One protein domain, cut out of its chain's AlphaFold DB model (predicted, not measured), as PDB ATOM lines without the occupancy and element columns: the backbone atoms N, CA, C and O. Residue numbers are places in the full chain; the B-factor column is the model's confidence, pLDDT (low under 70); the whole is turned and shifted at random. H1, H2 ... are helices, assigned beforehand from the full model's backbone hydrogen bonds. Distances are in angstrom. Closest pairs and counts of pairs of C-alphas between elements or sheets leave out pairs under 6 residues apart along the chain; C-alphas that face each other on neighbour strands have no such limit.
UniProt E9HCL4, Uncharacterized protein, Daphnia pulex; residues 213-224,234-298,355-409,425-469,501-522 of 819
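This is residues 213 to 224, 234 to 298, 355 to 409, 425 to 469 and 501 to 522 of the 819 residues of an uncharacterized protein of Daphnia pulex (UniProt E9HCL4). A cluster of helices has H7 and H10 side by side at its core, H6 crossing H7, and H9 with H11 and H13 making a further group. Two parts stick out of this body: residues 243 to 249 and 251 to 261, mostly H4, and residues 461 to 469 of H12. The printed part has 199 residues with thirteen named helices, H1 to H13 in order, and no named strand; the class is all helix. It is only just compact, close to loose, with a radius of gyration of the C-alphas of 19.4 A and spans of 59 by 55 by 40 A.

H1, residues 213 to 218, begins with C-alpha 213 at (96.105, 78.597, 144.125). H2 is residues 221 to 224, H3 240 to 244, H4 247 to 257, H5 264 to 274 and H6 278 to 286. H7, residues 355 to 376, is the longest at 31.8 A and ends with C-alpha 376 at (92.084, 78.635, 128.578). H8 is residues 382 to 391, H9 394 to 403, H10 426 to 442 with 24.1 A, H11 448 to 451, and H12 454 to 469 with 22.6 A. H13, residues 509 to 519, ends with C-alpha 519 at (66.843, 81.437, 110.864).

The hub, H7, touches H10 at a shallow tilt of 22 degrees, the same way, closest at the C-alphas of Ser 374 and Leu 437, 4.7 A. With residues 365 to 373 alone H7 touches H6 at a steep tilt of 44 degrees, opposite ways, closest at C-alphas 286 and 366, 4.7 A. H5 only just touches H7, with 3 pairs of C-alphas within 8 A, at residues 375 to 376 of H7 alone; the closest are C-alphas 269 and 376, 5.8 A. H6 touches H8, closest at C-alphas 279 and 389, 7.5 A. H9 touches H11, closest at C-alphas 395 and 451, 4.5 A, and H13, closest at C-alphas 399 and 509, 4.8 A. H1 and H2 are near H6, H3 is near H4, and H12 is near H11. In H1, H4, H5, H6, H8, H9, H10, H12 and H13 every O i to N i+4 pair is within hydrogen-bond range; H7 has 16 of 18, H3 0 of 1 with 1 of 2 O i to N i+3 pairs, and H2 and H11 are too short for one.

The C-alphas of Leu 357 and Ser 469, the two farthest apart, are 59.9 A apart. Four cuts leave C-alpha gaps of 15.1 A from 224 to 234, 22.3 A from 298 to 355, 13.4 A from 409 to 425 and 28.6 A from 469 to 501. Of the links printed whole, H4 to H5 is short but not tight and the others are tight. Mean pLDDT of the printed part is 83.3; 34 residues are under 70, among them 237 to 244 and 255 to 262.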
ATOM      1  N   SER A 213      96.791  79.855 144.452       90.88
ATOM      2  CA  SER A 213      96.105  78.597 144.125       90.88
ATOM      3  C   SER A 213      95.197  78.131 145.277       90.88
ATOM      4  O   SER A 213      94.005  77.910 145.068       90.88
ATOM      5  N   ASP A 214      95.721  78.108 146.513       89.62
ATOM      6  CA  ASP A 214      94.948  77.747 147.711       89.62
ATOM      7  C   ASP A 214      93.770  78.700 147.955       89.62
ATOM      8  O   ASP A 214      92.717  78.274 148.425       89.62
ATOM      9  N   VAL A 215      93.956  80.002 147.694       90.38
ATOM     10  CA  VAL A 215      92.901  81.018 147.814       90.38
ATOM     11  C   VAL A 215      91.770  80.684 146.854       90.38
ATOM     12  O   VAL A 215      90.661  80.439 147.318       90.38
ATOM     13  N   LEU A 216      92.062  80.610 145.553       92.94
ATOM     14  CA  LEU A 216      91.067  80.386 144.501       92.94
ATOM     15  C   LEU A 216      90.343  79.044 144.664       92.94
ATOM     16  O   LEU A 216      89.140  78.954 144.427       92.94
ATOM     17  N   GLN A 217      91.045  78.007 145.127       91.44
ATOM     18  CA  GLN A 217      90.441  76.701 145.380       91.44
ATOM     19  C   GLN A 217      89.401  76.742 146.517       91.44
ATOM     20  O   GLN A 217      88.382  76.048 146.441       91.44
ATOM     21  N   GLN A 218      89.646  77.548 147.557       89.38
ATOM     22  CA  GLN A 218      88.820  77.630 148.770       89.38
ATOM     23  C   GLN A 218      87.609  78.565 148.651       89.38
ATOM     24  O   GLN A 218      86.752  78.518 149.530       89.38
ATOM     25  N   LEU A 219      87.522  79.391 147.603       90.69
ATOM     26  CA  LEU A 219      86.385  80.296 147.408       90.69
ATOM     27  C   LEU A 219      85.091  79.517 147.129       90.69
ATOM     28  O   LEU A 219      85.102  78.505 146.414       90.69
ATOM     29  N   ASP A 220      83.984  80.005 147.689       90.38
ATOM     30  CA  ASP A 220      82.635  79.619 147.268       90.38
ATOM     31  C   ASP A 220      82.321  80.153 145.860       90.38
ATOM     32  O   ASP A 220      83.045  80.995 145.327       90.38
ATOM     33  N   ASP A 221      81.263  79.628 145.238       88.62
ATOM     34  CA  ASP A 221      80.950  79.909 143.833       88.62
ATOM     35  C   ASP A 221      80.627  81.395 143.582       88.62
ATOM     36  O   ASP A 221      81.006  81.937 142.542       88.62
ATOM     37  N   GLU A 222      79.995  82.075 144.544       86.88
ATOM     38  CA  GLU A 222      79.618  83.487 144.420       86.88
ATOM     39  C   GLU A 222      80.845  84.399 144.513       86.88
ATOM     40  O   GLU A 222      81.085  85.228 143.634       86.88
ATOM     41  N   THR A 223      81.691  84.194 145.520       89.38
ATOM     42  CA  THR A 223      82.935  84.951 145.711       89.38
ATOM     43  C   THR A 223      83.917  84.686 144.574       89.38
ATOM     44  O   THR A 223      84.566  85.605 144.075       89.38
ATOM     45  N   LEU A 224      84.010  83.433 144.121       92.75
ATOM     46  CA  LEU A 224      84.845  83.059 142.987       92.75
ATOM     47  C   LEU A 224      84.397  83.768 141.703       92.75
ATOM     48  O   LEU A 224      85.251  84.206 140.930       92.75
ATOM     49  N   ALA A 234      94.534  88.503 133.502       87.88
ATOM     50  CA  ALA A 234      95.839  87.895 133.753       87.88
ATOM     51  C   ALA A 234      96.251  86.849 132.696       87.88
ATOM     52  O   ALA A 234      97.445  86.620 132.506       87.88
ATOM     53  N   VAL A 235      95.292  86.199 132.026       87.38
ATOM     54  CA  VAL A 235      95.546  85.171 130.992       87.38
ATOM     55  C   VAL A 235      95.300  85.660 129.559       87.38
ATOM     56  O   VAL A 235      95.399  84.875 128.608       87.38
ATOM     57  N   SER A 236      94.931  86.932 129.391       81.88
ATOM     58  CA  SER A 236      94.778  87.557 128.079       81.88
ATOM     59  C   SER A 236      96.147  87.973 127.552       81.88
ATOM     60  O   SER A 236      96.936  88.582 128.269       81.88
ATOM     61  N   ASP A 237      96.423  87.652 126.290       67.19
ATOM     62  CA  ASP A 237      97.571  88.217 125.583       67.19
ATOM     63  C   ASP A 237      97.222  89.672 125.216       67.19
ATOM     64  O   ASP A 237      96.220  89.911 124.536       67.19
ATOM     65  N   VAL A 238      98.000  90.652 125.689       51.47
ATOM     66  CA  VAL A 238      97.857  92.071 125.302       51.47
ATOM     67  C   VAL A 238      98.505  92.263 123.923       51.47
ATOM     68  O   VAL A 238      99.502  92.958 123.790       51.47
ATOM     69  N   ASP A 239      97.976  91.604 122.890       49.16
ATOM     70  CA  ASP A 239      98.616  91.532 121.564       49.16
ATOM     71  C   ASP A 239      97.718  92.066 120.434       49.16
ATOM     72  O   ASP A 239      97.603  91.494 119.348       49.16
ATOM     73  N   GLU A 240      97.111  93.242 120.633       38.31
ATOM     74  CA  GLU A 240      96.539  94.002 119.506       38.31
ATOM     75  C   GLU A 240      97.617  94.424 118.484       38.31
ATOM     76  O   GLU A 240      97.309  94.660 117.312       38.31
ATOM     77  N   CYS A 241      98.890  94.482 118.899       38.28
ATOM     78  CA  CYS A 241     100.009  94.855 118.033       38.28
ATOM     79  C   CYS A 241     100.391  93.740 117.040       38.28
ATOM     80  O   CYS A 241     100.671  94.035 115.874       38.28
ATOM     81  N   GLU A 242     100.339  92.464 117.448       48.03
ATOM     82  CA  GLU A 242     100.730  91.345 116.578       48.03
ATOM     83  C   GLU A 242      99.792  91.207 115.373       48.03
ATOM     84  O   GLU A 242     100.253  91.029 114.248       48.03
ATOM     85  N   ASN A 243      98.483  91.386 115.564       48.03
ATOM     86  CA  ASN A 243      97.500  91.170 114.496       48.03
ATOM     87  C   ASN A 243      97.557  92.213 113.362       48.03
ATOM     88  O   ASN A 243      97.103  91.929 112.254       48.03
ATOM     89  N   ARG A 244      98.120  93.408 113.606       53.34
ATOM     90  CA  ARG A 244      98.214  94.487 112.599       53.34
ATOM     91  C   ARG A 244      99.594  94.624 111.958       53.34
ATOM     92  O   ARG A 244      99.709  95.250 110.905       53.34
ATOM     93  N   ALA A 245     100.633  94.062 112.571       71.31
ATOM     94  CA  ALA A 245     101.976  94.060 112.005       71.31
ATOM     95  C   ALA A 245     102.108  93.003 110.898       71.31
ATOM     96  O   ALA A 245     101.515  91.925 110.970       71.31
ATOM     97  N   SER A 246     102.921  93.285 109.876       83.69
ATOM     98  CA  SER A 246     103.246  92.278 108.864       83.69
ATOM     99  C   SER A 246     104.048  91.126 109.476       83.69
ATOM    100  O   SER A 246     104.812  91.317 110.422       83.69
ATOM    101  N   LEU A 247     103.929  89.922 108.912       85.12
ATOM    102  CA  LEU A 247     104.673  88.738 109.356       85.12
ATOM    103  C   LEU A 247     106.191  88.963 109.301       85.12
ATOM    104  O   LEU A 247     106.928  88.405 110.113       85.12
ATOM    105  N   LEU A 248     106.663  89.800 108.368       83.12
ATOM    106  CA  LEU A 248     108.058  90.233 108.310       83.12
ATOM    107  C   LEU A 248     108.428  91.100 109.524       83.12
ATOM    108  O   LEU A 248     109.449  90.848 110.162       83.12
ATOM    109  N   ALA A 249     107.596  92.087 109.874       81.19
ATOM    110  CA  ALA A 249     107.814  92.935 111.046       81.19
ATOM    111  C   ALA A 249     107.784  92.125 112.354       81.19
ATOM    112  O   ALA A 249     108.686  92.267 113.179       81.19
ATOM    113  N   GLN A 250     106.822  91.207 112.496       78.19
ATOM    114  CA  GLN A 250     106.756  90.279 113.631       78.19
ATOM    115  C   GLN A 250     108.029  89.427 113.734       78.19
ATOM    116  O   GLN A 250     108.575  89.226 114.818       78.19
ATOM    117  N   ARG A 251     108.548  88.934 112.603       77.12
ATOM    118  CA  ARG A 251     109.776  88.130 112.592       77.12
ATOM    119  C   ARG A 251     111.011  88.944 112.983       77.12
ATOM    120  O   ARG A 251     111.802  88.461 113.790       77.12
ATOM    121  N   ARG A 252     111.154  90.172 112.471       75.69
ATOM    122  CA  ARG A 252     112.216  91.112 112.885       75.69
ATOM    123  C   ARG A 252     112.173  91.354 114.392       75.69
ATOM    124  O   ARG A 252     113.203  91.321 115.057       75.69
ATOM    125  N   GLN A 253     110.977  91.536 114.949       72.00
ATOM    126  CA  GLN A 253     110.795  91.698 116.389       72.00
ATOM    127  C   GLN A 253     111.247  90.454 117.169       72.00
ATOM    128  O   GLN A 253     111.988  90.602 118.138       72.00
ATOM    129  N   LYS A 254     110.875  89.243 116.727       70.38
ATOM    130  CA  LYS A 254     111.286  87.973 117.363       70.38
ATOM    131  C   LYS A 254     112.802  87.752 117.351       70.38
ATOM    132  O   LYS A 254     113.364  87.296 118.345       70.38
ATOM    133  N   LEU A 255     113.476  88.083 116.249       68.94
ATOM    134  CA  LEU A 255     114.935  87.948 116.140       68.94
ATOM    135  C   LEU A 255     115.675  88.954 117.029       68.94
ATOM    136  O   LEU A 255     116.672  88.600 117.661       68.94
ATOM    137  N   ASN A 256     115.142  90.172 117.149       62.91
ATOM    138  CA  ASN A 256     115.709  91.215 117.999       62.91
ATOM    139  C   ASN A 256     115.543  90.944 119.500       62.91
ATOM    140  O   ASN A 256     116.356  91.423 120.290       62.91
ATOM    141  N   THR A 257     114.527  90.181 119.918       57.44
ATOM    142  CA  THR A 257     114.250  89.980 121.346       57.44
ATOM    143  C   THR A 257     114.913  88.753 121.968       57.44
ATOM    144  O   THR A 257     115.135  88.798 123.169       57.44
ATOM    145  N   ARG A 258     115.304  87.691 121.239       49.88
ATOM    146  CA  ARG A 258     115.852  86.429 121.822       49.88
ATOM    147  C   ARG A 258     115.164  85.991 123.140       49.88
ATOM    148  O   ARG A 258     115.836  85.522 124.061       49.88
ATOM    149  N   ILE A 259     113.851  86.171 123.281       51.59
ATOM    150  CA  ILE A 259     113.126  85.773 124.496       51.59
ATOM    151  C   ILE A 259     112.462  84.417 124.248       51.59
ATOM    152  O   ILE A 259     111.809  84.215 123.228       51.59
ATOM    153  N   ASN A 260     112.695  83.500 125.192       48.56
ATOM    154  CA  ASN A 260     112.107  82.164 125.303       48.56
ATOM    155  C   ASN A 260     110.625  82.125 124.898       48.56
ATOM    156  O   ASN A 260     109.841  82.977 125.301       48.56
ATOM    157  N   GLU A 261     110.247  81.054 124.200       54.22
ATOM    158  CA  GLU A 261     108.940  80.759 123.587       54.22
ATOM    159  C   GLU A 261     107.723  80.724 124.542       54.22
ATOM    160  O   GLU A 261     106.604  80.464 124.104       54.22
ATOM    161  N   MET A 262     107.894  80.996 125.840       61.12
ATOM    162  CA  MET A 262     106.801  81.029 126.817       61.12
ATOM    163  C   MET A 262     106.501  82.458 127.263       61.12
ATOM    164  O   MET A 262     107.229  83.045 128.063       61.12
ATOM    165  N   THR A 263     105.377  82.989 126.782       77.69
ATOM    166  CA  THR A 263     104.819  84.257 127.262       77.69
ATOM    167  C   THR A 263     104.280  84.107 128.690       77.69
ATOM    168  O   THR A 263     103.846  83.026 129.103       77.69
ATOM    169  N   VAL A 264     104.268  85.199 129.460       82.94
ATOM    170  CA  VAL A 264     103.710  85.218 130.830       82.94
ATOM    171  C   VAL A 264     102.239  84.792 130.843       82.94
ATOM    172  O   VAL A 264     101.807  84.064 131.730       82.94
ATOM    173  N   SER A 265     101.475  85.173 129.825       84.25
ATOM    174  CA  SER A 265     100.088  84.739 129.649       84.25
ATOM    175  C   SER A 265      99.963  83.220 129.461       84.25
ATOM    176  O   SER A 265      99.099  82.599 130.081       84.25
ATOM    177  N   SER A 266     100.873  82.581 128.711       84.75
ATOM    178  CA  SER A 266     100.933  81.114 128.606       84.75
ATOM    179  C   SER A 266     101.171  80.458 129.974       84.75
ATOM    180  O   SER A 266     100.425  79.563 130.372       84.75
ATOM    181  N   LEU A 267     102.130  80.976 130.753       89.06
ATOM    182  CA  LEU A 267     102.376  80.534 132.133       89.06
ATOM    183  C   LEU A 267     101.145  80.713 133.034       89.06
ATOM    184  O   LEU A 267     100.817  79.830 133.827       89.06
ATOM    185  N   ASN A 268     100.443  81.839 132.904       92.31
ATOM    186  CA  ASN A 268      99.246  82.127 133.687       92.31
ATOM    187  C   ASN A 268      98.083  81.190 133.326       92.31
ATOM    188  O   ASN A 268      97.375  80.738 134.227       92.31
ATOM    189  N   ARG A 269      97.902  80.838 132.045       91.69
ATOM    190  CA  ARG A 269      96.918  79.823 131.619       91.69
ATOM    191  C   ARG A 269      97.226  78.472 132.250       91.69
ATOM    192  O   ARG A 269      96.332  77.859 132.832       91.69
ATOM    193  N   ASP A 270      98.483  78.043 132.186       91.69
ATOM    194  CA  ASP A 270      98.924  76.767 132.753       91.69
ATOM    195  C   ASP A 270      98.720  76.730 134.273       91.69
ATOM    196  O   ASP A 270      98.216  75.738 134.807       91.69
ATOM    197  N   PHE A 271      99.016  77.841 134.957       93.62
ATOM    198  CA  PHE A 271      98.747  78.015 136.383       93.62
ATOM    199  C   PHE A 271      97.255  77.869 136.707       93.62
ATOM    200  O   PHE A 271      96.899  77.076 137.576       93.62
ATOM    201  N   VAL A 272      96.369  78.577 135.991       94.25
ATOM    202  CA  VAL A 272      94.912  78.521 136.221       94.25
ATOM    203  C   VAL A 272      94.359  77.116 135.955       94.25
ATOM    204  O   VAL A 272      93.568  76.606 136.751       94.25
ATOM    205  N   VAL A 273      94.807  76.446 134.886       94.31
ATOM    206  CA  VAL A 273      94.398  75.067 134.548       94.31
ATOM    207  C   VAL A 273      94.883  74.050 135.587       94.31
ATOM    208  O   VAL A 273      94.249  73.009 135.776       94.31
ATOM    209  N   ALA A 274      95.997  74.319 136.271       94.06
ATOM    210  CA  ALA A 274      96.527  73.441 137.309       94.06
ATOM    211  C   ALA A 274      95.718  73.476 138.621       94.06
ATOM    212  O   ALA A 274      95.851  72.547 139.420       94.06
ATOM    213  N   ILE A 275      94.870  74.490 138.845       94.38
ATOM    214  CA  ILE A 275      94.077  74.623 140.078       94.38
ATOM    215  C   ILE A 275      92.976  73.544 140.116       94.38
ATOM    216  O   ILE A 275      92.065  73.556 139.279       94.38
ATOM    217  N   PRO A 276      93.001  72.612 141.089       93.06
ATOM    218  CA  PRO A 276      92.056  71.500 141.124       93.06
ATOM    219  C   PRO A 276      90.600  71.960 141.263       93.06
ATOM    220  O   PRO A 276      90.260  72.740 142.149       93.06
ATOM    221  N   GLY A 277      89.722  71.439 140.403       92.69
ATOM    222  CA  GLY A 277      88.275  71.693 140.451       92.69
ATOM    223  C   GLY A 277      87.827  73.072 139.952       92.69
ATOM    224  O   GLY A 277      86.628  73.263 139.750       92.69
ATOM    225  N   LEU A 278      88.751  74.004 139.683       95.56
ATOM    226  CA  LEU A 278      88.419  75.371 139.274       95.56
ATOM    227  C   LEU A 278      87.624  75.409 137.962       95.56
ATOM    228  O   LEU A 278      86.569  76.029 137.910       95.56
ATOM    229  N   LEU A 279      88.069  74.677 136.934       95.62
ATOM    230  CA  LEU A 279      87.362  74.591 135.646       95.62
ATOM    231  C   LEU A 279      85.904  74.124 135.799       95.62
ATOM    232  O   LEU A 279      85.028  74.616 135.093       95.62
ATOM    233  N   GLY A 280      85.642  73.205 136.735       95.75
ATOM    234  CA  GLY A 280      84.289  72.736 137.040       95.75
ATOM    235  C   GLY A 280      83.417  73.825 137.651       95.75
ATOM    236  O   GLY A 280      82.299  74.031 137.188       95.75
ATOM    237  N   LYS A 281      83.946  74.566 138.634       95.69
ATOM    238  CA  LYS A 281      83.240  75.706 139.241       95.69
ATOM    239  C   LYS A 281      82.920  76.792 138.207       95.69
ATOM    240  O   LYS A 281      81.775  77.229 138.121       95.69
ATOM    241  N   VAL A 282      83.896  77.157 137.366       96.56
ATOM    242  CA  VAL A 282      83.723  78.170 136.306       96.56
ATOM    243  C   VAL A 282      82.646  77.739 135.306       96.56
ATOM    244  O   VAL A 282      81.744  78.518 135.003       96.56
ATOM    245  N   LEU A 283      82.700  76.492 134.820       96.56
ATOM    246  CA  LEU A 283      81.731  75.963 133.855       96.56
ATOM    247  C   LEU A 283      80.307  75.918 134.427       96.56
ATOM    248  O   LEU A 283      79.367  76.350 133.758       96.56
ATOM    249  N   ASN A 284      80.155  75.422 135.657       94.69
ATOM    250  CA  ASN A 284      78.856  75.326 136.320       94.69
ATOM    251  C   ASN A 284      78.248  76.708 136.576       94.69
ATOM    252  O   ASN A 284      77.060  76.899 136.328       94.69
ATOM    253  N   TYR A 285      79.058  77.684 137.006       93.81
ATOM    254  CA  TYR A 285      78.597  79.059 137.187       93.81
ATOM    255  C   TYR A 285      78.144  79.676 135.859       93.81
ATOM    256  O   TYR A 285      77.032  80.198 135.761       93.81
ATOM    257  N   ALA A 286      78.973  79.559 134.814       92.56
ATOM    258  CA  ALA A 286      78.683  80.104 133.490       92.56
ATOM    259  C   ALA A 286      77.372  79.558 132.897       92.56
ATOM    260  O   ALA A 286      76.623  80.300 132.262       92.56
ATOM    261  N   CYS A 287      77.083  78.273 133.133       92.75
ATOM    262  CA  CYS A 287      75.915  77.568 132.600       92.75
ATOM    263  C   CYS A 287      74.753  77.437 133.599       92.75
ATOM    264  O   CYS A 287      73.836  76.651 133.362       92.75
ATOM    265  N   SER A 288      74.789  78.164 134.720       89.12
ATOM    266  CA  SER A 288      73.770  78.066 135.768       89.12
ATOM    267  C   SER A 288      72.370  78.459 135.261       89.12
ATOM    268  O   SER A 288      72.203  79.388 134.465       89.12
ATOM    269  N   LEU A 289      71.347  77.732 135.719       83.00
ATOM    270  CA  LEU A 289      69.936  77.952 135.386       83.00
ATOM    271  C   LEU A 289      69.118  78.255 136.657       83.00
ATOM    272  O   LEU A 289      69.487  77.756 137.721       83.00
ATOM    273  N   PRO A 290      67.998  79.002 136.561       72.06
ATOM    274  CA  PRO A 290      67.410  79.570 135.342       72.06
ATOM    275  C   PRO A 290      68.242  80.721 134.754       72.06
ATOM    276  O   PRO A 290      68.975  81.414 135.457       72.06
ATOM    277  N   PHE A 291      68.148  80.900 133.437       72.19
ATOM    278  CA  PHE A 291      68.556  82.140 132.780       72.19
ATOM    279  C   PHE A 291      67.300  82.994 132.642       72.19
ATOM    280  O   PHE A 291      66.319  82.538 132.057       72.19
ATOM    281  N   VAL A 292      67.321  84.198 133.204       61.44
ATOM    282  CA  VAL A 292      66.226  85.162 133.069       61.44
ATOM    283  C   VAL A 292      66.692  86.219 132.065       61.44
ATOM    284  O   VAL A 292      67.584  86.999 132.404       61.44
ATOM    285  N   PRO A 293      66.163  86.228 130.823       58.25
ATOM    286  CA  PRO A 293      66.472  87.280 129.859       58.25
ATOM    287  C   PRO A 293      66.088  88.638 130.446       58.25
ATOM    288  O   PRO A 293      65.024  88.760 131.058       58.25
ATOM    289  N   ARG A 294      66.918  89.666 130.231       53.53
ATOM    290  CA  ARG A 294      66.614  91.020 130.732       53.53
ATOM    291  C   ARG A 294      65.331  91.571 130.092       53.53
ATOM    292  O   ARG A 294      64.589  92.297 130.742       53.53
ATOM    293  N   TYR A 295      65.047  91.176 128.849       51.97
ATOM    294  CA  TYR A 295      63.850  91.571 128.111       51.97
ATOM    295  C   TYR A 295      63.126  90.325 127.574       51.97
ATOM    296  O   TYR A 295      63.590  89.705 126.619       51.97
ATOM    297  N   PRO A 296      61.979  89.925 128.154       44.16
ATOM    298  CA  PRO A 296      61.260  88.722 127.731       44.16
ATOM    299  C   PRO A 296      60.516  88.881 126.390       44.16
ATOM    300  O   PRO A 296      60.010  87.892 125.856       44.16
ATOM    301  N   LEU A 297      60.435  90.100 125.835       44.03
ATOM    302  CA  LEU A 297      59.736  90.401 124.581       44.03
ATOM    303  C   LEU A 297      60.706  90.770 123.431       44.03
ATOM    304  O   LEU A 297      61.602  91.589 123.621       44.03
ATOM    305  N   PRO A 298      60.512  90.238 122.203       42.44
ATOM    306  CA  PRO A 298      61.426  90.454 121.067       42.44
ATOM    307  C   PRO A 298      61.510  91.887 120.511       42.44
ATOM    308  O   PRO A 298      62.430  92.192 119.756       42.44
ATOM    309  N   ASP A 355      66.942  93.141 143.630       29.75
ATOM    310  CA  ASP A 355      66.903  92.080 142.612       29.75
ATOM    311  C   ASP A 355      67.191  92.617 141.188       29.75
ATOM    312  O   ASP A 355      67.849  91.957 140.375       29.75
ATOM    313  N   ALA A 356      66.757  93.847 140.880       30.47
ATOM    314  CA  ALA A 356      67.007  94.514 139.598       30.47
ATOM    315  C   ALA A 356      68.462  94.998 139.424       30.47
ATOM    316  O   ALA A 356      68.986  94.969 138.306       30.47
ATOM    317  N   LEU A 357      69.131  95.401 140.513       37.31
ATOM    318  CA  LEU A 357      70.555  95.769 140.545       37.31
ATOM    319  C   LEU A 357      71.476  94.536 140.429       37.31
ATOM    320  O   LEU A 357      72.558  94.616 139.841       37.31
ATOM    321  N   GLU A 358      71.051  93.377 140.946       49.78
ATOM    322  CA  GLU A 358      71.841  92.141 140.911       49.78
ATOM    323  C   GLU A 358      71.900  91.490 139.519       49.78
ATOM    324  O   GLU A 358      72.957  90.990 139.115       49.78
ATOM    325  N   LEU A 359      70.814  91.536 138.741       57.34
ATOM    326  CA  LEU A 359      70.716  90.874 137.431       57.34
ATOM    327  C   LEU A 359      71.801  91.315 136.404       57.34
ATOM    328  O   LEU A 359      72.420  90.446 135.778       57.34
ATOM    329  N   PRO A 360      72.113  92.621 136.223       59.56
ATOM    330  CA  PRO A 360      73.252  93.091 135.421       59.56
ATOM    331  C   PRO A 360      74.610  92.520 135.849       59.56
ATOM    332  O   PRO A 360      75.429  92.147 135.000       59.56
ATOM    333  N   SER A 361      74.852  92.455 137.160       68.50
ATOM    334  CA  SER A 361      76.127  91.998 137.717       68.50
ATOM    335  C   SER A 361      76.330  90.501 137.466       68.50
ATOM    336  O   SER A 361      77.392  90.084 137.008       68.50
ATOM    337  N   GLN A 362      75.275  89.697 137.635       76.06
ATOM    338  CA  GLN A 362      75.303  88.256 137.389       76.06
ATOM    339  C   GLN A 362      75.562  87.928 135.910       76.06
ATOM    340  O   GLN A 362      76.372  87.051 135.603       76.06
ATOM    341  N   LEU A 363      74.924  88.648 134.978       78.69
ATOM    342  CA  LEU A 363      75.157  88.468 133.537       78.69
ATOM    343  C   LEU A 363      76.606  88.778 133.150       78.69
ATOM    344  O   LEU A 363      77.222  88.010 132.411       78.69
ATOM    345  N   THR A 364      77.166  89.858 133.692       80.00
ATOM    346  CA  THR A 364      78.561  90.253 133.446       80.00
ATOM    347  C   THR A 364      79.533  89.194 133.975       80.00
ATOM    348  O   THR A 364      80.413  88.742 133.245       80.00
ATOM    349  N   ARG A 365      79.302  88.669 135.185       85.56
ATOM    350  CA  ARG A 365      80.122  87.578 135.744       85.56
ATOM    351  C   ARG A 365      80.048  86.293 134.911       85.56
ATOM    352  O   ARG A 365      81.045  85.581 134.785       85.56
ATOM    353  N   ARG A 366      78.899  85.983 134.293       90.25
ATOM    354  CA  ARG A 366      78.773  84.848 133.354       90.25
ATOM    355  C   ARG A 366      79.521  85.089 132.043       90.25
ATOM    356  O   ARG A 366      80.129  84.153 131.521       90.25
ATOM    357  N   VAL A 367      79.498  86.318 131.524       86.94
ATOM    358  CA  VAL A 367      80.306  86.725 130.362       86.94
ATOM    359  C   VAL A 367      81.787  86.484 130.645       86.94
ATOM    360  O   VAL A 367      82.446  85.805 129.856       86.94
ATOM    361  N   ASP A 368      82.279  86.953 131.792       87.19
ATOM    362  CA  ASP A 368      83.672  86.768 132.207       87.19
ATOM    363  C   ASP A 368      84.026  85.286 132.377       87.19
ATOM    364  O   ASP A 368      85.096  84.851 131.956       87.19
ATOM    365  N   ALA A 369      83.115  84.475 132.926       94.31
ATOM    366  CA  ALA A 369      83.316  83.033 133.068       94.31
ATOM    367  C   ALA A 369      83.474  82.325 131.707       94.31
ATOM    368  O   ALA A 369      84.408  81.541 131.514       94.31
ATOM    369  N   LEU A 370      82.587  82.604 130.740       92.69
ATOM    370  CA  LEU A 370      82.681  82.036 129.387       92.69
ATOM    371  C   LEU A 370      83.921  82.539 128.640       92.69
ATOM    372  O   LEU A 370      84.551  81.773 127.902       92.69
ATOM    373  N   TYR A 371      84.285  83.807 128.836       89.31
ATOM    374  CA  TYR A 371      85.481  84.390 128.241       89.31
ATOM    375  C   TYR A 371      86.756  83.748 128.800       89.31
ATOM    376  O   TYR A 371      87.593  83.296 128.017       89.31
ATOM    377  N   LEU A 372      86.855  83.580 130.123       93.25
ATOM    378  CA  LEU A 372      87.955  82.873 130.777       93.25
ATOM    379  C   LEU A 372      88.117  81.457 130.215       93.25
ATOM    380  O   LEU A 372      89.205  81.091 129.775       93.25
ATOM    381  N   LEU A 373      87.038  80.668 130.159       95.44
ATOM    382  CA  LEU A 373      87.081  79.318 129.577       95.44
ATOM    383  C   LEU A 373      87.551  79.335 128.117       95.44
ATOM    384  O   LEU A 373      88.322  78.468 127.705       95.44
ATOM    385  N   SER A 374      87.121  80.335 127.344       91.19
ATOM    386  CA  SER A 374      87.536  80.507 125.952       91.19
ATOM    387  C   SER A 374      89.038  80.776 125.830       91.19
ATOM    388  O   SER A 374      89.664  80.203 124.940       91.19
ATOM    389  N   LEU A 375      89.621  81.589 126.719       87.88
ATOM    390  CA  LEU A 375      91.063  81.873 126.763       87.88
ATOM    391  C   LEU A 375      91.888  80.656 127.207       87.88
ATOM    392  O   LEU A 375      92.958  80.391 126.669       87.88
ATOM    393  N   LEU A 376      91.386  79.856 128.150       91.75
ATOM    394  CA  LEU A 376      92.084  78.635 128.578       91.75
ATOM    395  C   LEU A 376      92.143  77.570 127.464       91.75
ATOM    396  O   LEU A 376      92.998  76.686 127.490       91.75
ATOM    397  N   LEU A 377      91.275  77.672 126.452       90.12
ATOM    398  CA  LEU A 377      91.260  76.809 125.268       90.12
ATOM    399  C   LEU A 377      92.177  77.285 124.125       90.12
ATOM    400  O   LEU A 377      92.233  76.611 123.096       90.12
ATOM    401  N   THR A 378      92.910  78.394 124.274       81.19
ATOM    402  CA  THR A 378      93.891  78.867 123.273       81.19
ATOM    403  C   THR A 378      95.353  78.599 123.663       81.19
ATOM    404  O   THR A 378      96.243  78.846 122.854       81.19
ATOM    405  N   GLY A 379      95.617  78.060 124.863       75.19
ATOM    406  CA  GLY A 379      96.968  77.796 125.386       75.19
ATOM    407  C   GLY A 379      97.567  76.416 125.058       75.19
ATOM    408  O   GLY A 379      96.927  75.555 124.449       75.19
ATOM    409  N   SER A 380      98.798  76.177 125.530       80.44
ATOM    410  CA  SER A 380      99.548  74.916 125.354       80.44
ATOM    411  C   SER A 380      98.794  73.694 125.912       80.44
ATOM    412  O   SER A 380      98.789  72.617 125.314       80.44
ATOM    413  N   GLN A 381      98.069  73.879 127.020       87.06
ATOM    414  CA  GLN A 381      97.273  72.854 127.703       87.06
ATOM    415  C   GLN A 381      95.869  72.650 127.105       87.06
ATOM    416  O   GLN A 381      95.043  71.961 127.711       87.06
ATOM    417  N   ARG A 382      95.565  73.198 125.917       89.38
ATOM    418  CA  ARG A 382      94.231  73.116 125.287       89.38
ATOM    419  C   ARG A 382      93.636  71.707 125.296       89.38
ATOM    420  O   ARG A 382      92.472  71.549 125.650       89.38
ATOM    421  N   GLY A 383      94.414  70.684 124.930       91.25
ATOM    422  CA  GLY A 383      93.926  69.298 124.880       91.25
ATOM    423  C   GLY A 383      93.450  68.779 126.243       91.25
ATOM    424  O   GLY A 383      92.399  68.145 126.334       91.25
ATOM    425  N   LYS A 384      94.169  69.132 127.316       93.38
ATOM    426  CA  LYS A 384      93.796  68.808 128.700       93.38
ATOM    427  C   LYS A 384      92.527  69.551 129.123       93.38
ATOM    428  O   LYS A 384      91.650  68.957 129.743       93.38
ATOM    429  N   VAL A 385      92.398  70.831 128.767       95.69
ATOM    430  CA  VAL A 385      91.188  71.622 129.053       95.69
ATOM    431  C   VAL A 385      89.974  71.042 128.317       95.69
ATOM    432  O   VAL A 385      88.930  70.847 128.936       95.69
ATOM    433  N   GLN A 386      90.111  70.684 127.035       95.44
ATOM    434  CA  GLN A 386      89.058  70.022 126.254       95.44
ATOM    435  C   GLN A 386      88.609  68.704 126.903       95.44
ATOM    436  O   GLN A 386      87.410  68.467 127.036       95.44
ATOM    437  N   GLU A 387      89.549  67.870 127.355       94.88
ATOM    438  CA  GLU A 387      89.242  66.618 128.054       94.88
ATOM    439  C   GLU A 387      88.465  66.852 129.357       94.88
ATOM    440  O   GLU A 387      87.444  66.202 129.598       94.88
ATOM    441  N   ILE A 388      88.930  67.782 130.198       95.62
ATOM    442  CA  ILE A 388      88.287  68.097 131.480       95.62
ATOM    443  C   ILE A 388      86.860  68.607 131.244       95.62
ATOM    444  O   ILE A 388      85.922  68.098 131.856       95.62
ATOM    445  N   LEU A 389      86.670  69.557 130.325       97.25
ATOM    446  CA  LEU A 389      85.351  70.116 130.009       97.25
ATOM    447  C   LEU A 389      84.399  69.071 129.411       97.25
ATOM    448  O   LEU A 389      83.213  69.058 129.742       97.25
ATOM    449  N   ALA A 390      84.906  68.159 128.575       95.94
ATOM    450  CA  ALA A 390      84.119  67.055 128.035       95.94
ATOM    451  C   ALA A 390      83.614  66.119 129.143       95.94
ATOM    452  O   ALA A 390      82.429  65.790 129.177       95.94
ATOM    453  N   LYS A 391      84.487  65.742 130.089       95.38
ATOM    454  CA  LYS A 391      84.127  64.912 131.253       95.38
ATOM    455  C   LYS A 391      83.123  65.598 132.182       95.38
ATOM    456  O   LYS A 391      82.290  64.920 132.773       95.38
ATOM    457  N   LEU A 392      83.186  66.924 132.286       96.19
ATOM    458  CA  LEU A 392      82.262  67.733 133.088       96.19
ATOM    459  C   LEU A 392      80.893  67.966 132.426       96.19
ATOM    460  O   LEU A 392      80.015  68.537 133.063       96.19
ATOM    461  N   GLY A 393      80.680  67.549 131.174       95.75
ATOM    462  CA  GLY A 393      79.386  67.735 130.511       95.75
ATOM    463  C   GLY A 393      79.165  69.110 129.900       95.75
ATOM    464  O   GLY A 393      78.031  69.586 129.864       95.75
ATOM    465  N   ILE A 394      80.216  69.720 129.341       97.19
ATOM    466  CA  ILE A 394      80.103  70.995 128.615       97.19
ATOM    467  C   ILE A 394      79.011  70.985 127.529       97.19
ATOM    468  O   ILE A 394      78.297  71.971 127.383       97.19
ATOM    469  N   GLY A 395      78.832  69.878 126.798       96.12
ATOM    470  CA  GLY A 395      77.821  69.763 125.741       96.12
ATOM    471  C   GLY A 395      76.386  69.949 126.249       96.12
ATOM    472  O   GLY A 395      75.704  70.876 125.803       96.12
ATOM    473  N   PRO A 396      75.910  69.114 127.191       95.62
ATOM    474  CA  PRO A 396      74.614  69.299 127.848       95.62
ATOM    475  C   PRO A 396      74.420  70.685 128.470       95.62
ATOM    476  O   PRO A 396      73.385  71.306 128.239       95.62
ATOM    477  N   LEU A 397      75.417  71.182 129.212       96.81
ATOM    478  CA  LEU A 397      75.330  72.457 129.930       96.81
ATOM    479  C   LEU A 397      75.167  73.646 128.974       96.81
ATOM    480  O   LEU A 397      74.227  74.430 129.111       96.81
ATOM    481  N   LEU A 398      76.020  73.737 127.948       96.94
ATOM    482  CA  LEU A 398      75.904  74.783 126.932       96.94
ATOM    483  C   LEU A 398      74.627  74.635 126.110       96.94
ATOM    484  O   LEU A 398      74.023  75.639 125.747       96.94
ATOM    485  N   SER A 399      74.187  73.404 125.832       96.44
ATOM    486  CA  SER A 399      72.918  73.184 125.141       96.44
ATOM    487  C   SER A 399      71.726  73.713 125.931       96.44
ATOM    488  O   SER A 399      70.810  74.242 125.307       96.44
ATOM    489  N   ALA A 400      71.708  73.532 127.251       94.31
ATOM    490  CA  ALA A 400      70.614  73.992 128.094       94.31
ATOM    491  C   ALA A 400      70.599  75.526 128.196       94.31
ATOM    492  O   ALA A 400      69.542  76.137 128.078       94.31
ATOM    493  N   LEU A 401      71.774  76.155 128.325       93.50
ATOM    494  CA  LEU A 401      71.903  77.614 128.297       93.50
ATOM    495  C   LEU A 401      71.491  78.203 126.935       93.50
ATOM    496  O   LEU A 401      70.742  79.173 126.882       93.50
ATOM    497  N   PHE A 402      71.923  77.590 125.828       93.69
ATOM    498  CA  PHE A 402      71.630  78.051 124.465       93.69
ATOM    499  C   PHE A 402      70.127  78.106 124.153       93.69
ATOM    500  O   PHE A 402      69.688  78.950 123.370       93.69
ATOM    501  N   GLU A 403      69.332  77.210 124.745       90.06
ATOM    502  CA  GLU A 403      67.873  77.182 124.577       90.06
ATOM    503  C   GLU A 403      67.156  78.354 125.248       90.06
ATOM    504  O   GLU A 403      66.053  78.697 124.831       90.06
ATOM    505  N   GLN A 404      67.786  78.984 126.240       87.69
ATOM    506  CA  GLN A 404      67.226  80.137 126.945       87.69
ATOM    507  C   GLN A 404      67.417  81.451 126.172       87.69
ATOM    508  O   GLN A 404      66.815  82.467 126.507       87.69
ATOM    509  N   PHE A 405      68.260  81.452 125.135       87.06
ATOM    510  CA  PHE A 405      68.571  82.649 124.366       87.06
ATOM    511  C   PHE A 405      67.508  82.974 123.315       87.06
ATOM    512  O   PHE A 405      67.084  82.127 122.523       87.06
ATOM    513  N   LEU A 406      67.164  84.259 123.232       82.56
ATOM    514  CA  LEU A 406      66.357  84.819 122.154       82.56
ATOM    515  C   LEU A 406      67.266  85.220 120.981       82.56
ATOM    516  O   LEU A 406      68.114  86.103 121.103       82.56
ATOM    517  N   TRP A 407      67.107  84.554 119.835       81.19
ATOM    518  CA  TRP A 407      67.963  84.745 118.649       81.19
ATOM    519  C   TRP A 407      67.339  85.606 117.539       81.19
ATOM    520  O   TRP A 407      68.009  85.907 116.552       81.19
ATOM    521  N   LYS A 408      66.056  85.975 117.649       64.88
ATOM    522  CA  LYS A 408      65.338  86.762 116.633       64.88
ATOM    523  C   LYS A 408      65.195  88.223 117.080       64.88
ATOM    524  O   LYS A 408      64.475  88.445 118.048       64.88
ATOM    525  N   PRO A 409      65.766  89.202 116.359       50.94
ATOM    526  CA  PRO A 409      65.373  90.602 116.492       50.94
ATOM    527  C   PRO A 409      64.057  90.841 115.730       50.94
ATOM    528  O   PRO A 409      63.932  90.413 114.579       50.94
ATOM    529  N   SER A 425      75.049  95.226 124.569       64.69
ATOM    530  CA  SER A 425      74.291  94.558 125.645       64.69
ATOM    531  C   SER A 425      75.061  93.358 126.241       64.69
ATOM    532  O   SER A 425      75.559  92.520 125.478       64.69
ATOM    533  N   PRO A 426      75.103  93.186 127.581       67.75
ATOM    534  CA  PRO A 426      75.694  92.009 128.229       67.75
ATOM    535  C   PRO A 426      75.125  90.673 127.731       67.75
ATOM    536  O   PRO A 426      75.851  89.684 127.656       67.75
ATOM    537  N   GLU A 427      73.848  90.632 127.335       76.69
ATOM    538  CA  GLU A 427      73.219  89.426 126.782       76.69
ATOM    539  C   GLU A 427      73.760  89.086 125.382       76.69
ATOM    540  O   GLU A 427      74.063  87.927 125.084       76.69
ATOM    541  N   MET A 428      73.947  90.098 124.529       78.25
ATOM    542  CA  MET A 428      74.569  89.935 123.210       78.25
ATOM    543  C   MET A 428      76.011  89.434 123.348       78.25
ATOM    544  O   MET A 428      76.418  88.502 122.649       78.25
ATOM    545  N   ILE A 429      76.765  90.005 124.295       78.06
ATOM    546  CA  ILE A 429      78.135  89.582 124.596       78.06
ATOM    547  C   ILE A 429      78.139  88.139 125.109       78.06
ATOM    548  O   ILE A 429      78.949  87.343 124.641       78.06
ATOM    549  N   LEU A 430      77.209  87.752 125.986       86.62
ATOM    550  CA  LEU A 430      77.090  86.378 126.483       86.62
ATOM    551  C   LEU A 430      76.845  85.373 125.347       86.62
ATOM    552  O   LEU A 430      77.523  84.346 125.282       86.62
ATOM    553  N   LYS A 431      75.939  85.689 124.408       89.00
ATOM    554  CA  LYS A 431      75.687  84.883 123.197       89.00
ATOM    555  C   LYS A 431      76.968  84.720 122.366       89.00
ATOM    556  O   LYS A 431      77.288  83.609 121.939       89.00
ATOM    557  N   ILE A 432      77.736  85.798 122.180       83.75
ATOM    558  CA  ILE A 432      79.026  85.772 121.470       83.75
ATOM    559  C   ILE A 432      80.058  84.923 122.219       83.75
ATOM    560  O   ILE A 432      80.707  84.084 121.595       83.75
ATOM    561  N   GLN A 433      80.207  85.098 123.535       86.06
ATOM    562  CA  GLN A 433      81.173  84.330 124.325       86.06
ATOM    563  C   GLN A 433      80.822  82.841 124.364       86.06
ATOM    564  O   GLN A 433      81.725  82.012 124.289       86.06
ATOM    565  N   LEU A 434      79.534  82.474 124.380       95.81
ATOM    566  CA  LEU A 434      79.117  81.076 124.245       95.81
ATOM    567  C   LEU A 434      79.575  80.495 122.903       95.81
ATOM    568  O   LEU A 434      80.168  79.417 122.863       95.81
ATOM    569  N   LEU A 435      79.337  81.204 121.796       94.19
ATOM    570  CA  LEU A 435      79.749  80.740 120.468       94.19
ATOM    571  C   LEU A 435      81.276  80.698 120.315       94.19
ATOM    572  O   LEU A 435      81.801  79.770 119.699       94.19
ATOM    573  N   ARG A 436      81.999  81.650 120.918       89.44
ATOM    574  CA  ARG A 436      83.466  81.652 120.994       89.44
ATOM    575  C   ARG A 436      83.990  80.453 121.783       89.44
ATOM    576  O   ARG A 436      84.925  79.796 121.328       89.44
ATOM    577  N   LEU A 437      83.354  80.118 122.905       95.06
ATOM    578  CA  LEU A 437      83.694  78.936 123.689       95.06
ATOM    579  C   LEU A 437      83.490  77.656 122.870       95.06
ATOM    580  O   LEU A 437      84.381  76.810 122.835       95.06
ATOM    581  N   VAL A 438      82.366  77.532 122.154       96.75
ATOM    582  CA  VAL A 438      82.112  76.396 121.249       96.75
ATOM    583  C   VAL A 438      83.172  76.324 120.146       96.75
ATOM    584  O   VAL A 438      83.720  75.247 119.899       96.75
ATOM    585  N   HIS A 439      83.501  77.456 119.517       92.62
ATOM    586  CA  HIS A 439      84.550  77.547 118.499       92.62
ATOM    587  C   HIS A 439      85.902  77.048 119.031       92.62
ATOM    588  O   HIS A 439      86.513  76.165 118.424       92.62
ATOM    589  N   ASN A 440      86.346  77.547 120.186       91.81
ATOM    590  CA  ASN A 440      87.635  77.180 120.776       91.81
ATOM    591  C   ASN A 440      87.645  75.729 121.279       91.81
ATOM    592  O   ASN A 440      88.626  75.010 121.084       91.81
ATOM    593  N   PHE A 441      86.537  75.259 121.862       95.38
ATOM    594  CA  PHE A 441      86.399  73.880 122.332       95.38
ATOM    595  C   PHE A 441      86.478  72.876 121.182       95.38
ATOM    596  O   PHE A 441      87.098  71.828 121.338       95.38
ATOM    597  N   CYS A 442      85.882  73.191 120.030       93.38
ATOM    598  CA  CYS A 442      85.860  72.298 118.873       93.38
ATOM    599  C   CYS A 442      87.167  72.291 118.071       93.38
ATOM    600  O   CYS A 442      87.449  71.300 117.392       93.38
ATOM    601  N   SER A 443      87.974  73.353 118.165       87.19
ATOM    602  CA  SER A 443      89.164  73.546 117.332       87.19
ATOM    603  C   SER A 443      90.138  72.378 117.475       87.19
ATOM    604  O   SER A 443      90.761  72.181 118.521       87.19
ATOM    605  N   HIS A 444      90.234  71.571 116.413       84.38
ATOM    606  CA  HIS A 444      91.015  70.330 116.354       84.38
ATOM    607  C   HIS A 444      90.782  69.363 117.535       84.38
ATOM    608  O   HIS A 444      91.676  68.603 117.900       84.38
ATOM    609  N   SER A 445      89.582  69.377 118.117       88.31
ATOM    610  CA  SER A 445      89.239  68.577 119.292       88.31
ATOM    611  C   SER A 445      88.794  67.166 118.926       88.31
ATOM    612  O   SER A 445      87.982  66.961 118.017       88.31
ATOM    613  N   THR A 446      89.269  66.188 119.695       89.25
ATOM    614  CA  THR A 446      88.744  64.818 119.679       89.25
ATOM    615  C   THR A 446      87.419  64.709 120.431       89.25
ATOM    616  O   THR A 446      86.661  63.789 120.175       89.25
ATOM    617  N   TYR A 447      87.095  65.652 121.321       92.31
ATOM    618  CA  TYR A 447      85.901  65.608 122.172       92.31
ATOM    619  C   TYR A 447      84.694  66.354 121.590       92.31
ATOM    620  O   TYR A 447      83.657  66.447 122.237       92.31
ATOM    621  N   LYS A 448      84.795  66.886 120.366       92.94
ATOM    622  CA  LYS A 448      83.763  67.738 119.749       92.94
ATOM    623  C   LYS A 448      82.369  67.099 119.676       92.94
ATOM    624  O   LYS A 448      81.361  67.803 119.639       92.94
ATOM    625  N   HIS A 449      82.288  65.771 119.643       94.19
ATOM    626  CA  HIS A 449      81.023  65.063 119.488       94.19
ATOM    627  C   HIS A 449      80.157  65.039 120.751       94.19
ATOM    628  O   HIS A 449      78.986  64.689 120.651       94.19
ATOM    629  N   VAL A 450      80.661  65.483 121.911       95.25
ATOM    630  CA  VAL A 450      79.822  65.689 123.114       95.25
ATOM    631  C   VAL A 450      78.737  66.755 122.905       95.25
ATOM    632  O   VAL A 450      77.794  66.836 123.684       95.25
ATOM    633  N   LEU A 451      78.855  67.566 121.844       96.50
ATOM    634  CA  LEU A 451      77.851  68.550 121.429       96.50
ATOM    635  C   LEU A 451      76.656  67.941 120.674       96.50
ATOM    636  O   LEU A 451      75.728  68.674 120.329       96.50
ATOM    637  N   LEU A 452      76.690  66.641 120.371       96.19
ATOM    638  CA  LEU A 452      75.591  65.907 119.743       96.19
ATOM    639  C   LEU A 452      74.677  65.286 120.804       96.19
ATOM    640  O   LEU A 452      75.096  65.073 121.942       96.19
ATOM    641  N   SER A 453      73.436  64.972 120.429       95.75
ATOM    642  CA  SER A 453      72.600  64.057 121.216       95.75
ATOM    643  C   SER A 453      72.997  62.595 120.984       95.75
ATOM    644  O   SER A 453      73.693  62.268 120.022       95.75
ATOM    645  N   TYR A 454      72.513  61.687 121.837       92.56
ATOM    646  CA  TYR A 454      72.711  60.245 121.636       92.56
ATOM    647  C   TYR A 454      72.184  59.764 120.273       92.56
ATOM    648  O   TYR A 454      72.881  59.036 119.573       92.56
ATOM    649  N   GLY A 455      70.995  60.221 119.862       93.69
ATOM    650  CA  GLY A 455      70.418  59.844 118.566       93.69
ATOM    651  C   GLY A 455      71.225  60.373 117.377       93.69
ATOM    652  O   GLY A 455      71.409  59.670 116.390       93.69
ATOM    653  N   GLU A 456      71.767  61.584 117.491       95.56
ATOM    654  CA  GLU A 456      72.628  62.181 116.463       95.56
ATOM    655  C   GLU A 456      73.994  61.496 116.370       95.56
ATOM    656  O   GLU A 456      74.563  61.379 115.288       95.56
ATOM    657  N   MET A 457      74.522  61.022 117.497       92.81
ATOM    658  CA  MET A 457      75.728  60.202 117.516       92.81
ATOM    659  C   MET A 457      75.499  58.858 116.809       92.81
ATOM    660  O   MET A 457      76.368  58.390 116.075       92.81
ATOM    661  N   ASP A 458      74.336  58.236 116.993       92.06
ATOM    662  CA  ASP A 458      74.007  56.991 116.297       92.06
ATOM    663  C   ASP A 458      73.782  57.208 114.791       92.06
ATOM    664  O   ASP A 458      74.285  56.417 113.992       92.06
ATOM    665  N   GLU A 459      73.143  58.315 114.392       94.25
ATOM    666  CA  GLU A 459      73.079  58.768 112.989       94.25
ATOM    667  C   GLU A 459      74.490  58.923 112.396       94.25
ATOM    668  O   GLU A 459      74.785  58.408 111.319       94.25
ATOM    669  N   LEU A 460      75.400  59.580 113.119       92.75
ATOM    670  CA  LEU A 460      76.770  59.795 112.658       92.75
ATOM    671  C   LEU A 460      77.537  58.476 112.466       92.75
ATOM    672  O   LEU A 460      78.254  58.314 111.477       92.75
ATOM    673  N   LYS A 461      77.373  57.512 113.381       91.19
ATOM    674  CA  LYS A 461      77.965  56.170 113.243       91.19
ATOM    675  C   LYS A 461      77.421  55.432 112.021       91.19
ATOM    676  O   LYS A 461      78.187  54.724 111.371       91.19
ATOM    677  N   GLN A 462      76.135  55.591 111.702       92.69
ATOM    678  CA  GLN A 462      75.536  55.012 110.495       92.69
ATOM    679  C   GLN A 462      76.145  55.625 109.231       92.69
ATOM    680  O   GLN A 462      76.657  54.883 108.398       92.69
ATOM    681  N   LEU A 463      76.206  56.960 109.144       91.88
ATOM    682  CA  LEU A 463      76.843  57.669 108.024       91.88
ATOM    683  C   LEU A 463      78.300  57.231 107.826       91.88
ATOM    684  O   LEU A 463      78.773  57.072 106.701       91.88
ATOM    685  N   TYR A 464      79.018  57.008 108.925       89.19
ATOM    686  CA  TYR A 464      80.381  56.500 108.879       89.19
ATOM    687  C   TYR A 464      80.466  55.063 108.361       89.19
ATOM    688  O   TYR A 464      81.281  54.782 107.485       89.19
ATOM    689  N   GLY A 465      79.607  54.166 108.856       86.81
ATOM    690  CA  GLY A 465      79.549  52.778 108.399       86.81
ATOM    691  C   GLY A 465      79.171  52.657 106.921       86.81
ATOM    692  O   GLY A 465      79.751  51.845 106.203       86.81
ATOM    693  N   GLU A 466      78.257  53.499 106.434       86.00
ATOM    694  CA  GLU A 466      77.911  53.602 105.010       86.00
ATOM    695  C   GLU A 466      79.118  54.053 104.176       86.00
ATOM    696  O   GLU A 466      79.436  53.460 103.139       86.00
ATOM    697  N   PHE A 467      79.841  55.063 104.660       79.88
ATOM    698  CA  PHE A 467      81.038  55.576 104.005       79.88
ATOM    699  C   PHE A 467      82.178  54.544 103.961       79.88
ATOM    700  O   PHE A 467      82.796  54.377 102.905       79.88
ATOM    701  N   GLU A 468      82.451  53.837 105.063       78.81
ATOM    702  CA  GLU A 468      83.443  52.750 105.124       78.81
ATOM    703  C   GLU A 468      83.048  51.556 104.248       78.81
ATOM    704  O   GLU A 468      83.887  51.012 103.531       78.81
ATOM    705  N   SER A 469      81.768  51.178 104.240       75.88
ATOM    706  CA  SER A 469      81.271  50.079 103.400       75.88
ATOM    707  C   SER A 469      81.431  50.393 101.910       75.88
ATOM    708  O   SER A 469      81.771  49.517 101.123       75.88
ATOM    709  N   PRO A 501      79.288  62.459 128.710       91.44
ATOM    710  CA  PRO A 501      77.938  63.018 128.687       91.44
ATOM    711  C   PRO A 501      77.632  63.750 127.365       91.44
ATOM    712  O   PRO A 501      78.156  64.831 127.098       91.44
ATOM    713  N   TYR A 502      76.736  63.172 126.561       93.44
ATOM    714  CA  TYR A 502      76.151  63.791 125.360       93.44
ATOM    715  C   TYR A 502      74.931  64.652 125.694       93.44
ATOM    716  O   TYR A 502      74.277  64.436 126.718       93.44
ATOM    717  N   CYS A 503      74.588  65.598 124.813       95.19
ATOM    718  CA  CYS A 503      73.401  66.437 124.968       95.19
ATOM    719  C   CYS A 503      72.125  65.597 125.151       95.19
ATOM    720  O   CYS A 503      71.902  64.591 124.473       95.19
ATOM    721  N   THR A 504      71.249  66.046 126.047       88.44
ATOM    722  CA  THR A 504      69.948  65.418 126.293       88.44
ATOM    723  C   THR A 504      68.886  65.911 125.307       88.44
ATOM    724  O   THR A 504      68.948  67.039 124.816       88.44
ATOM    725  N   GLY A 505      67.865  65.087 125.063       85.88
ATOM    726  CA  GLY A 505      66.752  65.412 124.168       85.88
ATOM    727  C   GLY A 505      66.995  65.009 122.710       85.88
ATOM    728  O   GLY A 505      67.945  64.301 122.387       85.88
ATOM    729  N   GLY A 506      66.094  65.440 121.820       86.12
ATOM    730  CA  GLY A 506      66.092  65.009 120.414       86.12
ATOM    731  C   GLY A 506      67.175  65.642 119.533       86.12
ATOM    732  O   GLY A 506      67.460  65.117 118.465       86.12
ATOM    733  N   SER A 507      67.793  66.749 119.958       93.06
ATOM    734  CA  SER A 507      68.855  67.429 119.203       93.06
ATOM    735  C   SER A 507      69.954  67.939 120.127       93.06
ATOM    736  O   SER A 507      69.672  68.426 121.226       93.06
ATOM    737  N   GLY A 508      71.202  67.830 119.683       96.56
ATOM    738  CA  GLY A 508      72.369  68.369 120.363       96.56
ATOM    739  C   GLY A 508      72.582  69.855 120.090       96.56
ATOM    740  O   GLY A 508      71.904  70.471 119.259       96.56
ATOM    741  N   LEU A 509      73.554  70.441 120.790       98.00
ATOM    742  CA  LEU A 509      73.933  71.846 120.636       98.00
ATOM    743  C   LEU A 509      74.313  72.182 119.186       98.00
ATOM    744  O   LEU A 509      73.905  73.228 118.688       98.00
ATOM    745  N   LEU A 510      75.030  71.298 118.480       97.62
ATOM    746  CA  LEU A 510      75.442  71.559 117.095       97.62
ATOM    747  C   LEU A 510      74.237  71.755 116.162       97.62
ATOM    748  O   LEU A 510      74.168  72.741 115.428       97.62
ATOM    749  N   SER A 511      73.251  70.859 116.218       97.69
ATOM    750  CA  SER A 511      72.024  70.982 115.421       97.69
ATOM    751  C   SER A 511      71.210  72.216 115.803       97.69
ATOM    752  O   SER A 511      70.615  72.857 114.932       97.69
ATOM    753  N   LYS A 512      71.201  72.594 117.088       97.44
ATOM    754  CA  LYS A 512      70.557  73.828 117.563       97.44
ATOM    755  C   LYS A 512      71.247  75.072 116.995       97.44
ATOM    756  O   LYS A 512      70.543  75.952 116.500       97.44
ATOM    757  N   ILE A 513      72.581  75.107 116.971       98.00
ATOM    758  CA  ILE A 513      73.383  76.165 116.336       98.00
ATOM    759  C   ILE A 513      73.068  76.262 114.838       98.00
ATOM    760  O   ILE A 513      72.749  77.345 114.354       98.00
ATOM    761  N   ILE A 514      73.073  75.138 114.109       97.56
ATOM    762  CA  ILE A 514      72.744  75.101 112.672       97.56
ATOM    763  C   ILE A 514      71.325  75.620 112.425       97.56
ATOM    764  O   ILE A 514      71.088  76.412 111.511       97.56
ATOM    765  N   ARG A 515      70.364  75.213 113.261       96.25
ATOM    766  CA  ARG A 515      68.982  75.693 113.179       96.25
ATOM    767  C   ARG A 515      68.899  77.202 113.400       96.25
ATOM    768  O   ARG A 515      68.161  77.859 112.674       96.25
ATOM    769  N   VAL A 516      69.621  77.759 114.369       95.12
ATOM    770  CA  VAL A 516      69.652  79.212 114.601       95.12
ATOM    771  C   VAL A 516      70.298  79.936 113.422       95.12
ATOM    772  O   VAL A 516      69.690  80.865 112.897       95.12
ATOM    773  N   LEU A 517      71.447  79.465 112.930       94.25
ATOM    774  CA  LEU A 517      72.144  80.034 111.770       94.25
ATOM    775  C   LEU A 517      71.233  80.161 110.542       94.25
ATOM    776  O   LEU A 517      71.230  81.194 109.878       94.25
ATOM    777  N   LYS A 518      70.402  79.145 110.290       93.50
ATOM    778  CA  LYS A 518      69.440  79.149 109.178       93.50
ATOM    779  C   LYS A 518      68.318  80.184 109.323       93.50
ATOM    780  O   LYS A 518      67.714  80.543 108.319       93.50
ATOM    781  N   ASN A 519      68.020  80.625 110.544       90.50
ATOM    782  CA  ASN A 519      66.843  81.437 110.864       90.50
ATOM    783  C   ASN A 519      67.161  82.892 111.244       90.50
ATOM    784  O   ASN A 519      66.247  83.714 111.255       90.50
ATOM    785  N   VAL A 520      68.411  83.222 111.584       85.50
ATOM    786  CA  VAL A 520      68.805  84.606 111.898       85.50
ATOM    787  C   VAL A 520      68.890  85.470 110.626       85.50
ATOM    788  O   VAL A 520      69.261  84.949 109.569       85.50
ATOM    789  N   PRO A 521      68.602  86.786 110.686       81.81
ATOM    790  CA  PRO A 521      68.735  87.692 109.538       81.81
ATOM    791  C   PRO A 521      70.146  87.698 108.933       81.81
ATOM    792  O   PRO A 521      71.121  87.478 109.652       81.81
ATOM    793  N   THR A 522      70.282  87.967 107.628       75.69
ATOM    794  CA  THR A 522      71.585  88.061 106.922       75.69
ATOM    795  C   THR A 522      72.493  89.165 107.461       75.69
ATOM    796  O   THR A 522      73.709  89.013 107.430       75.69
TER     797      THR A 522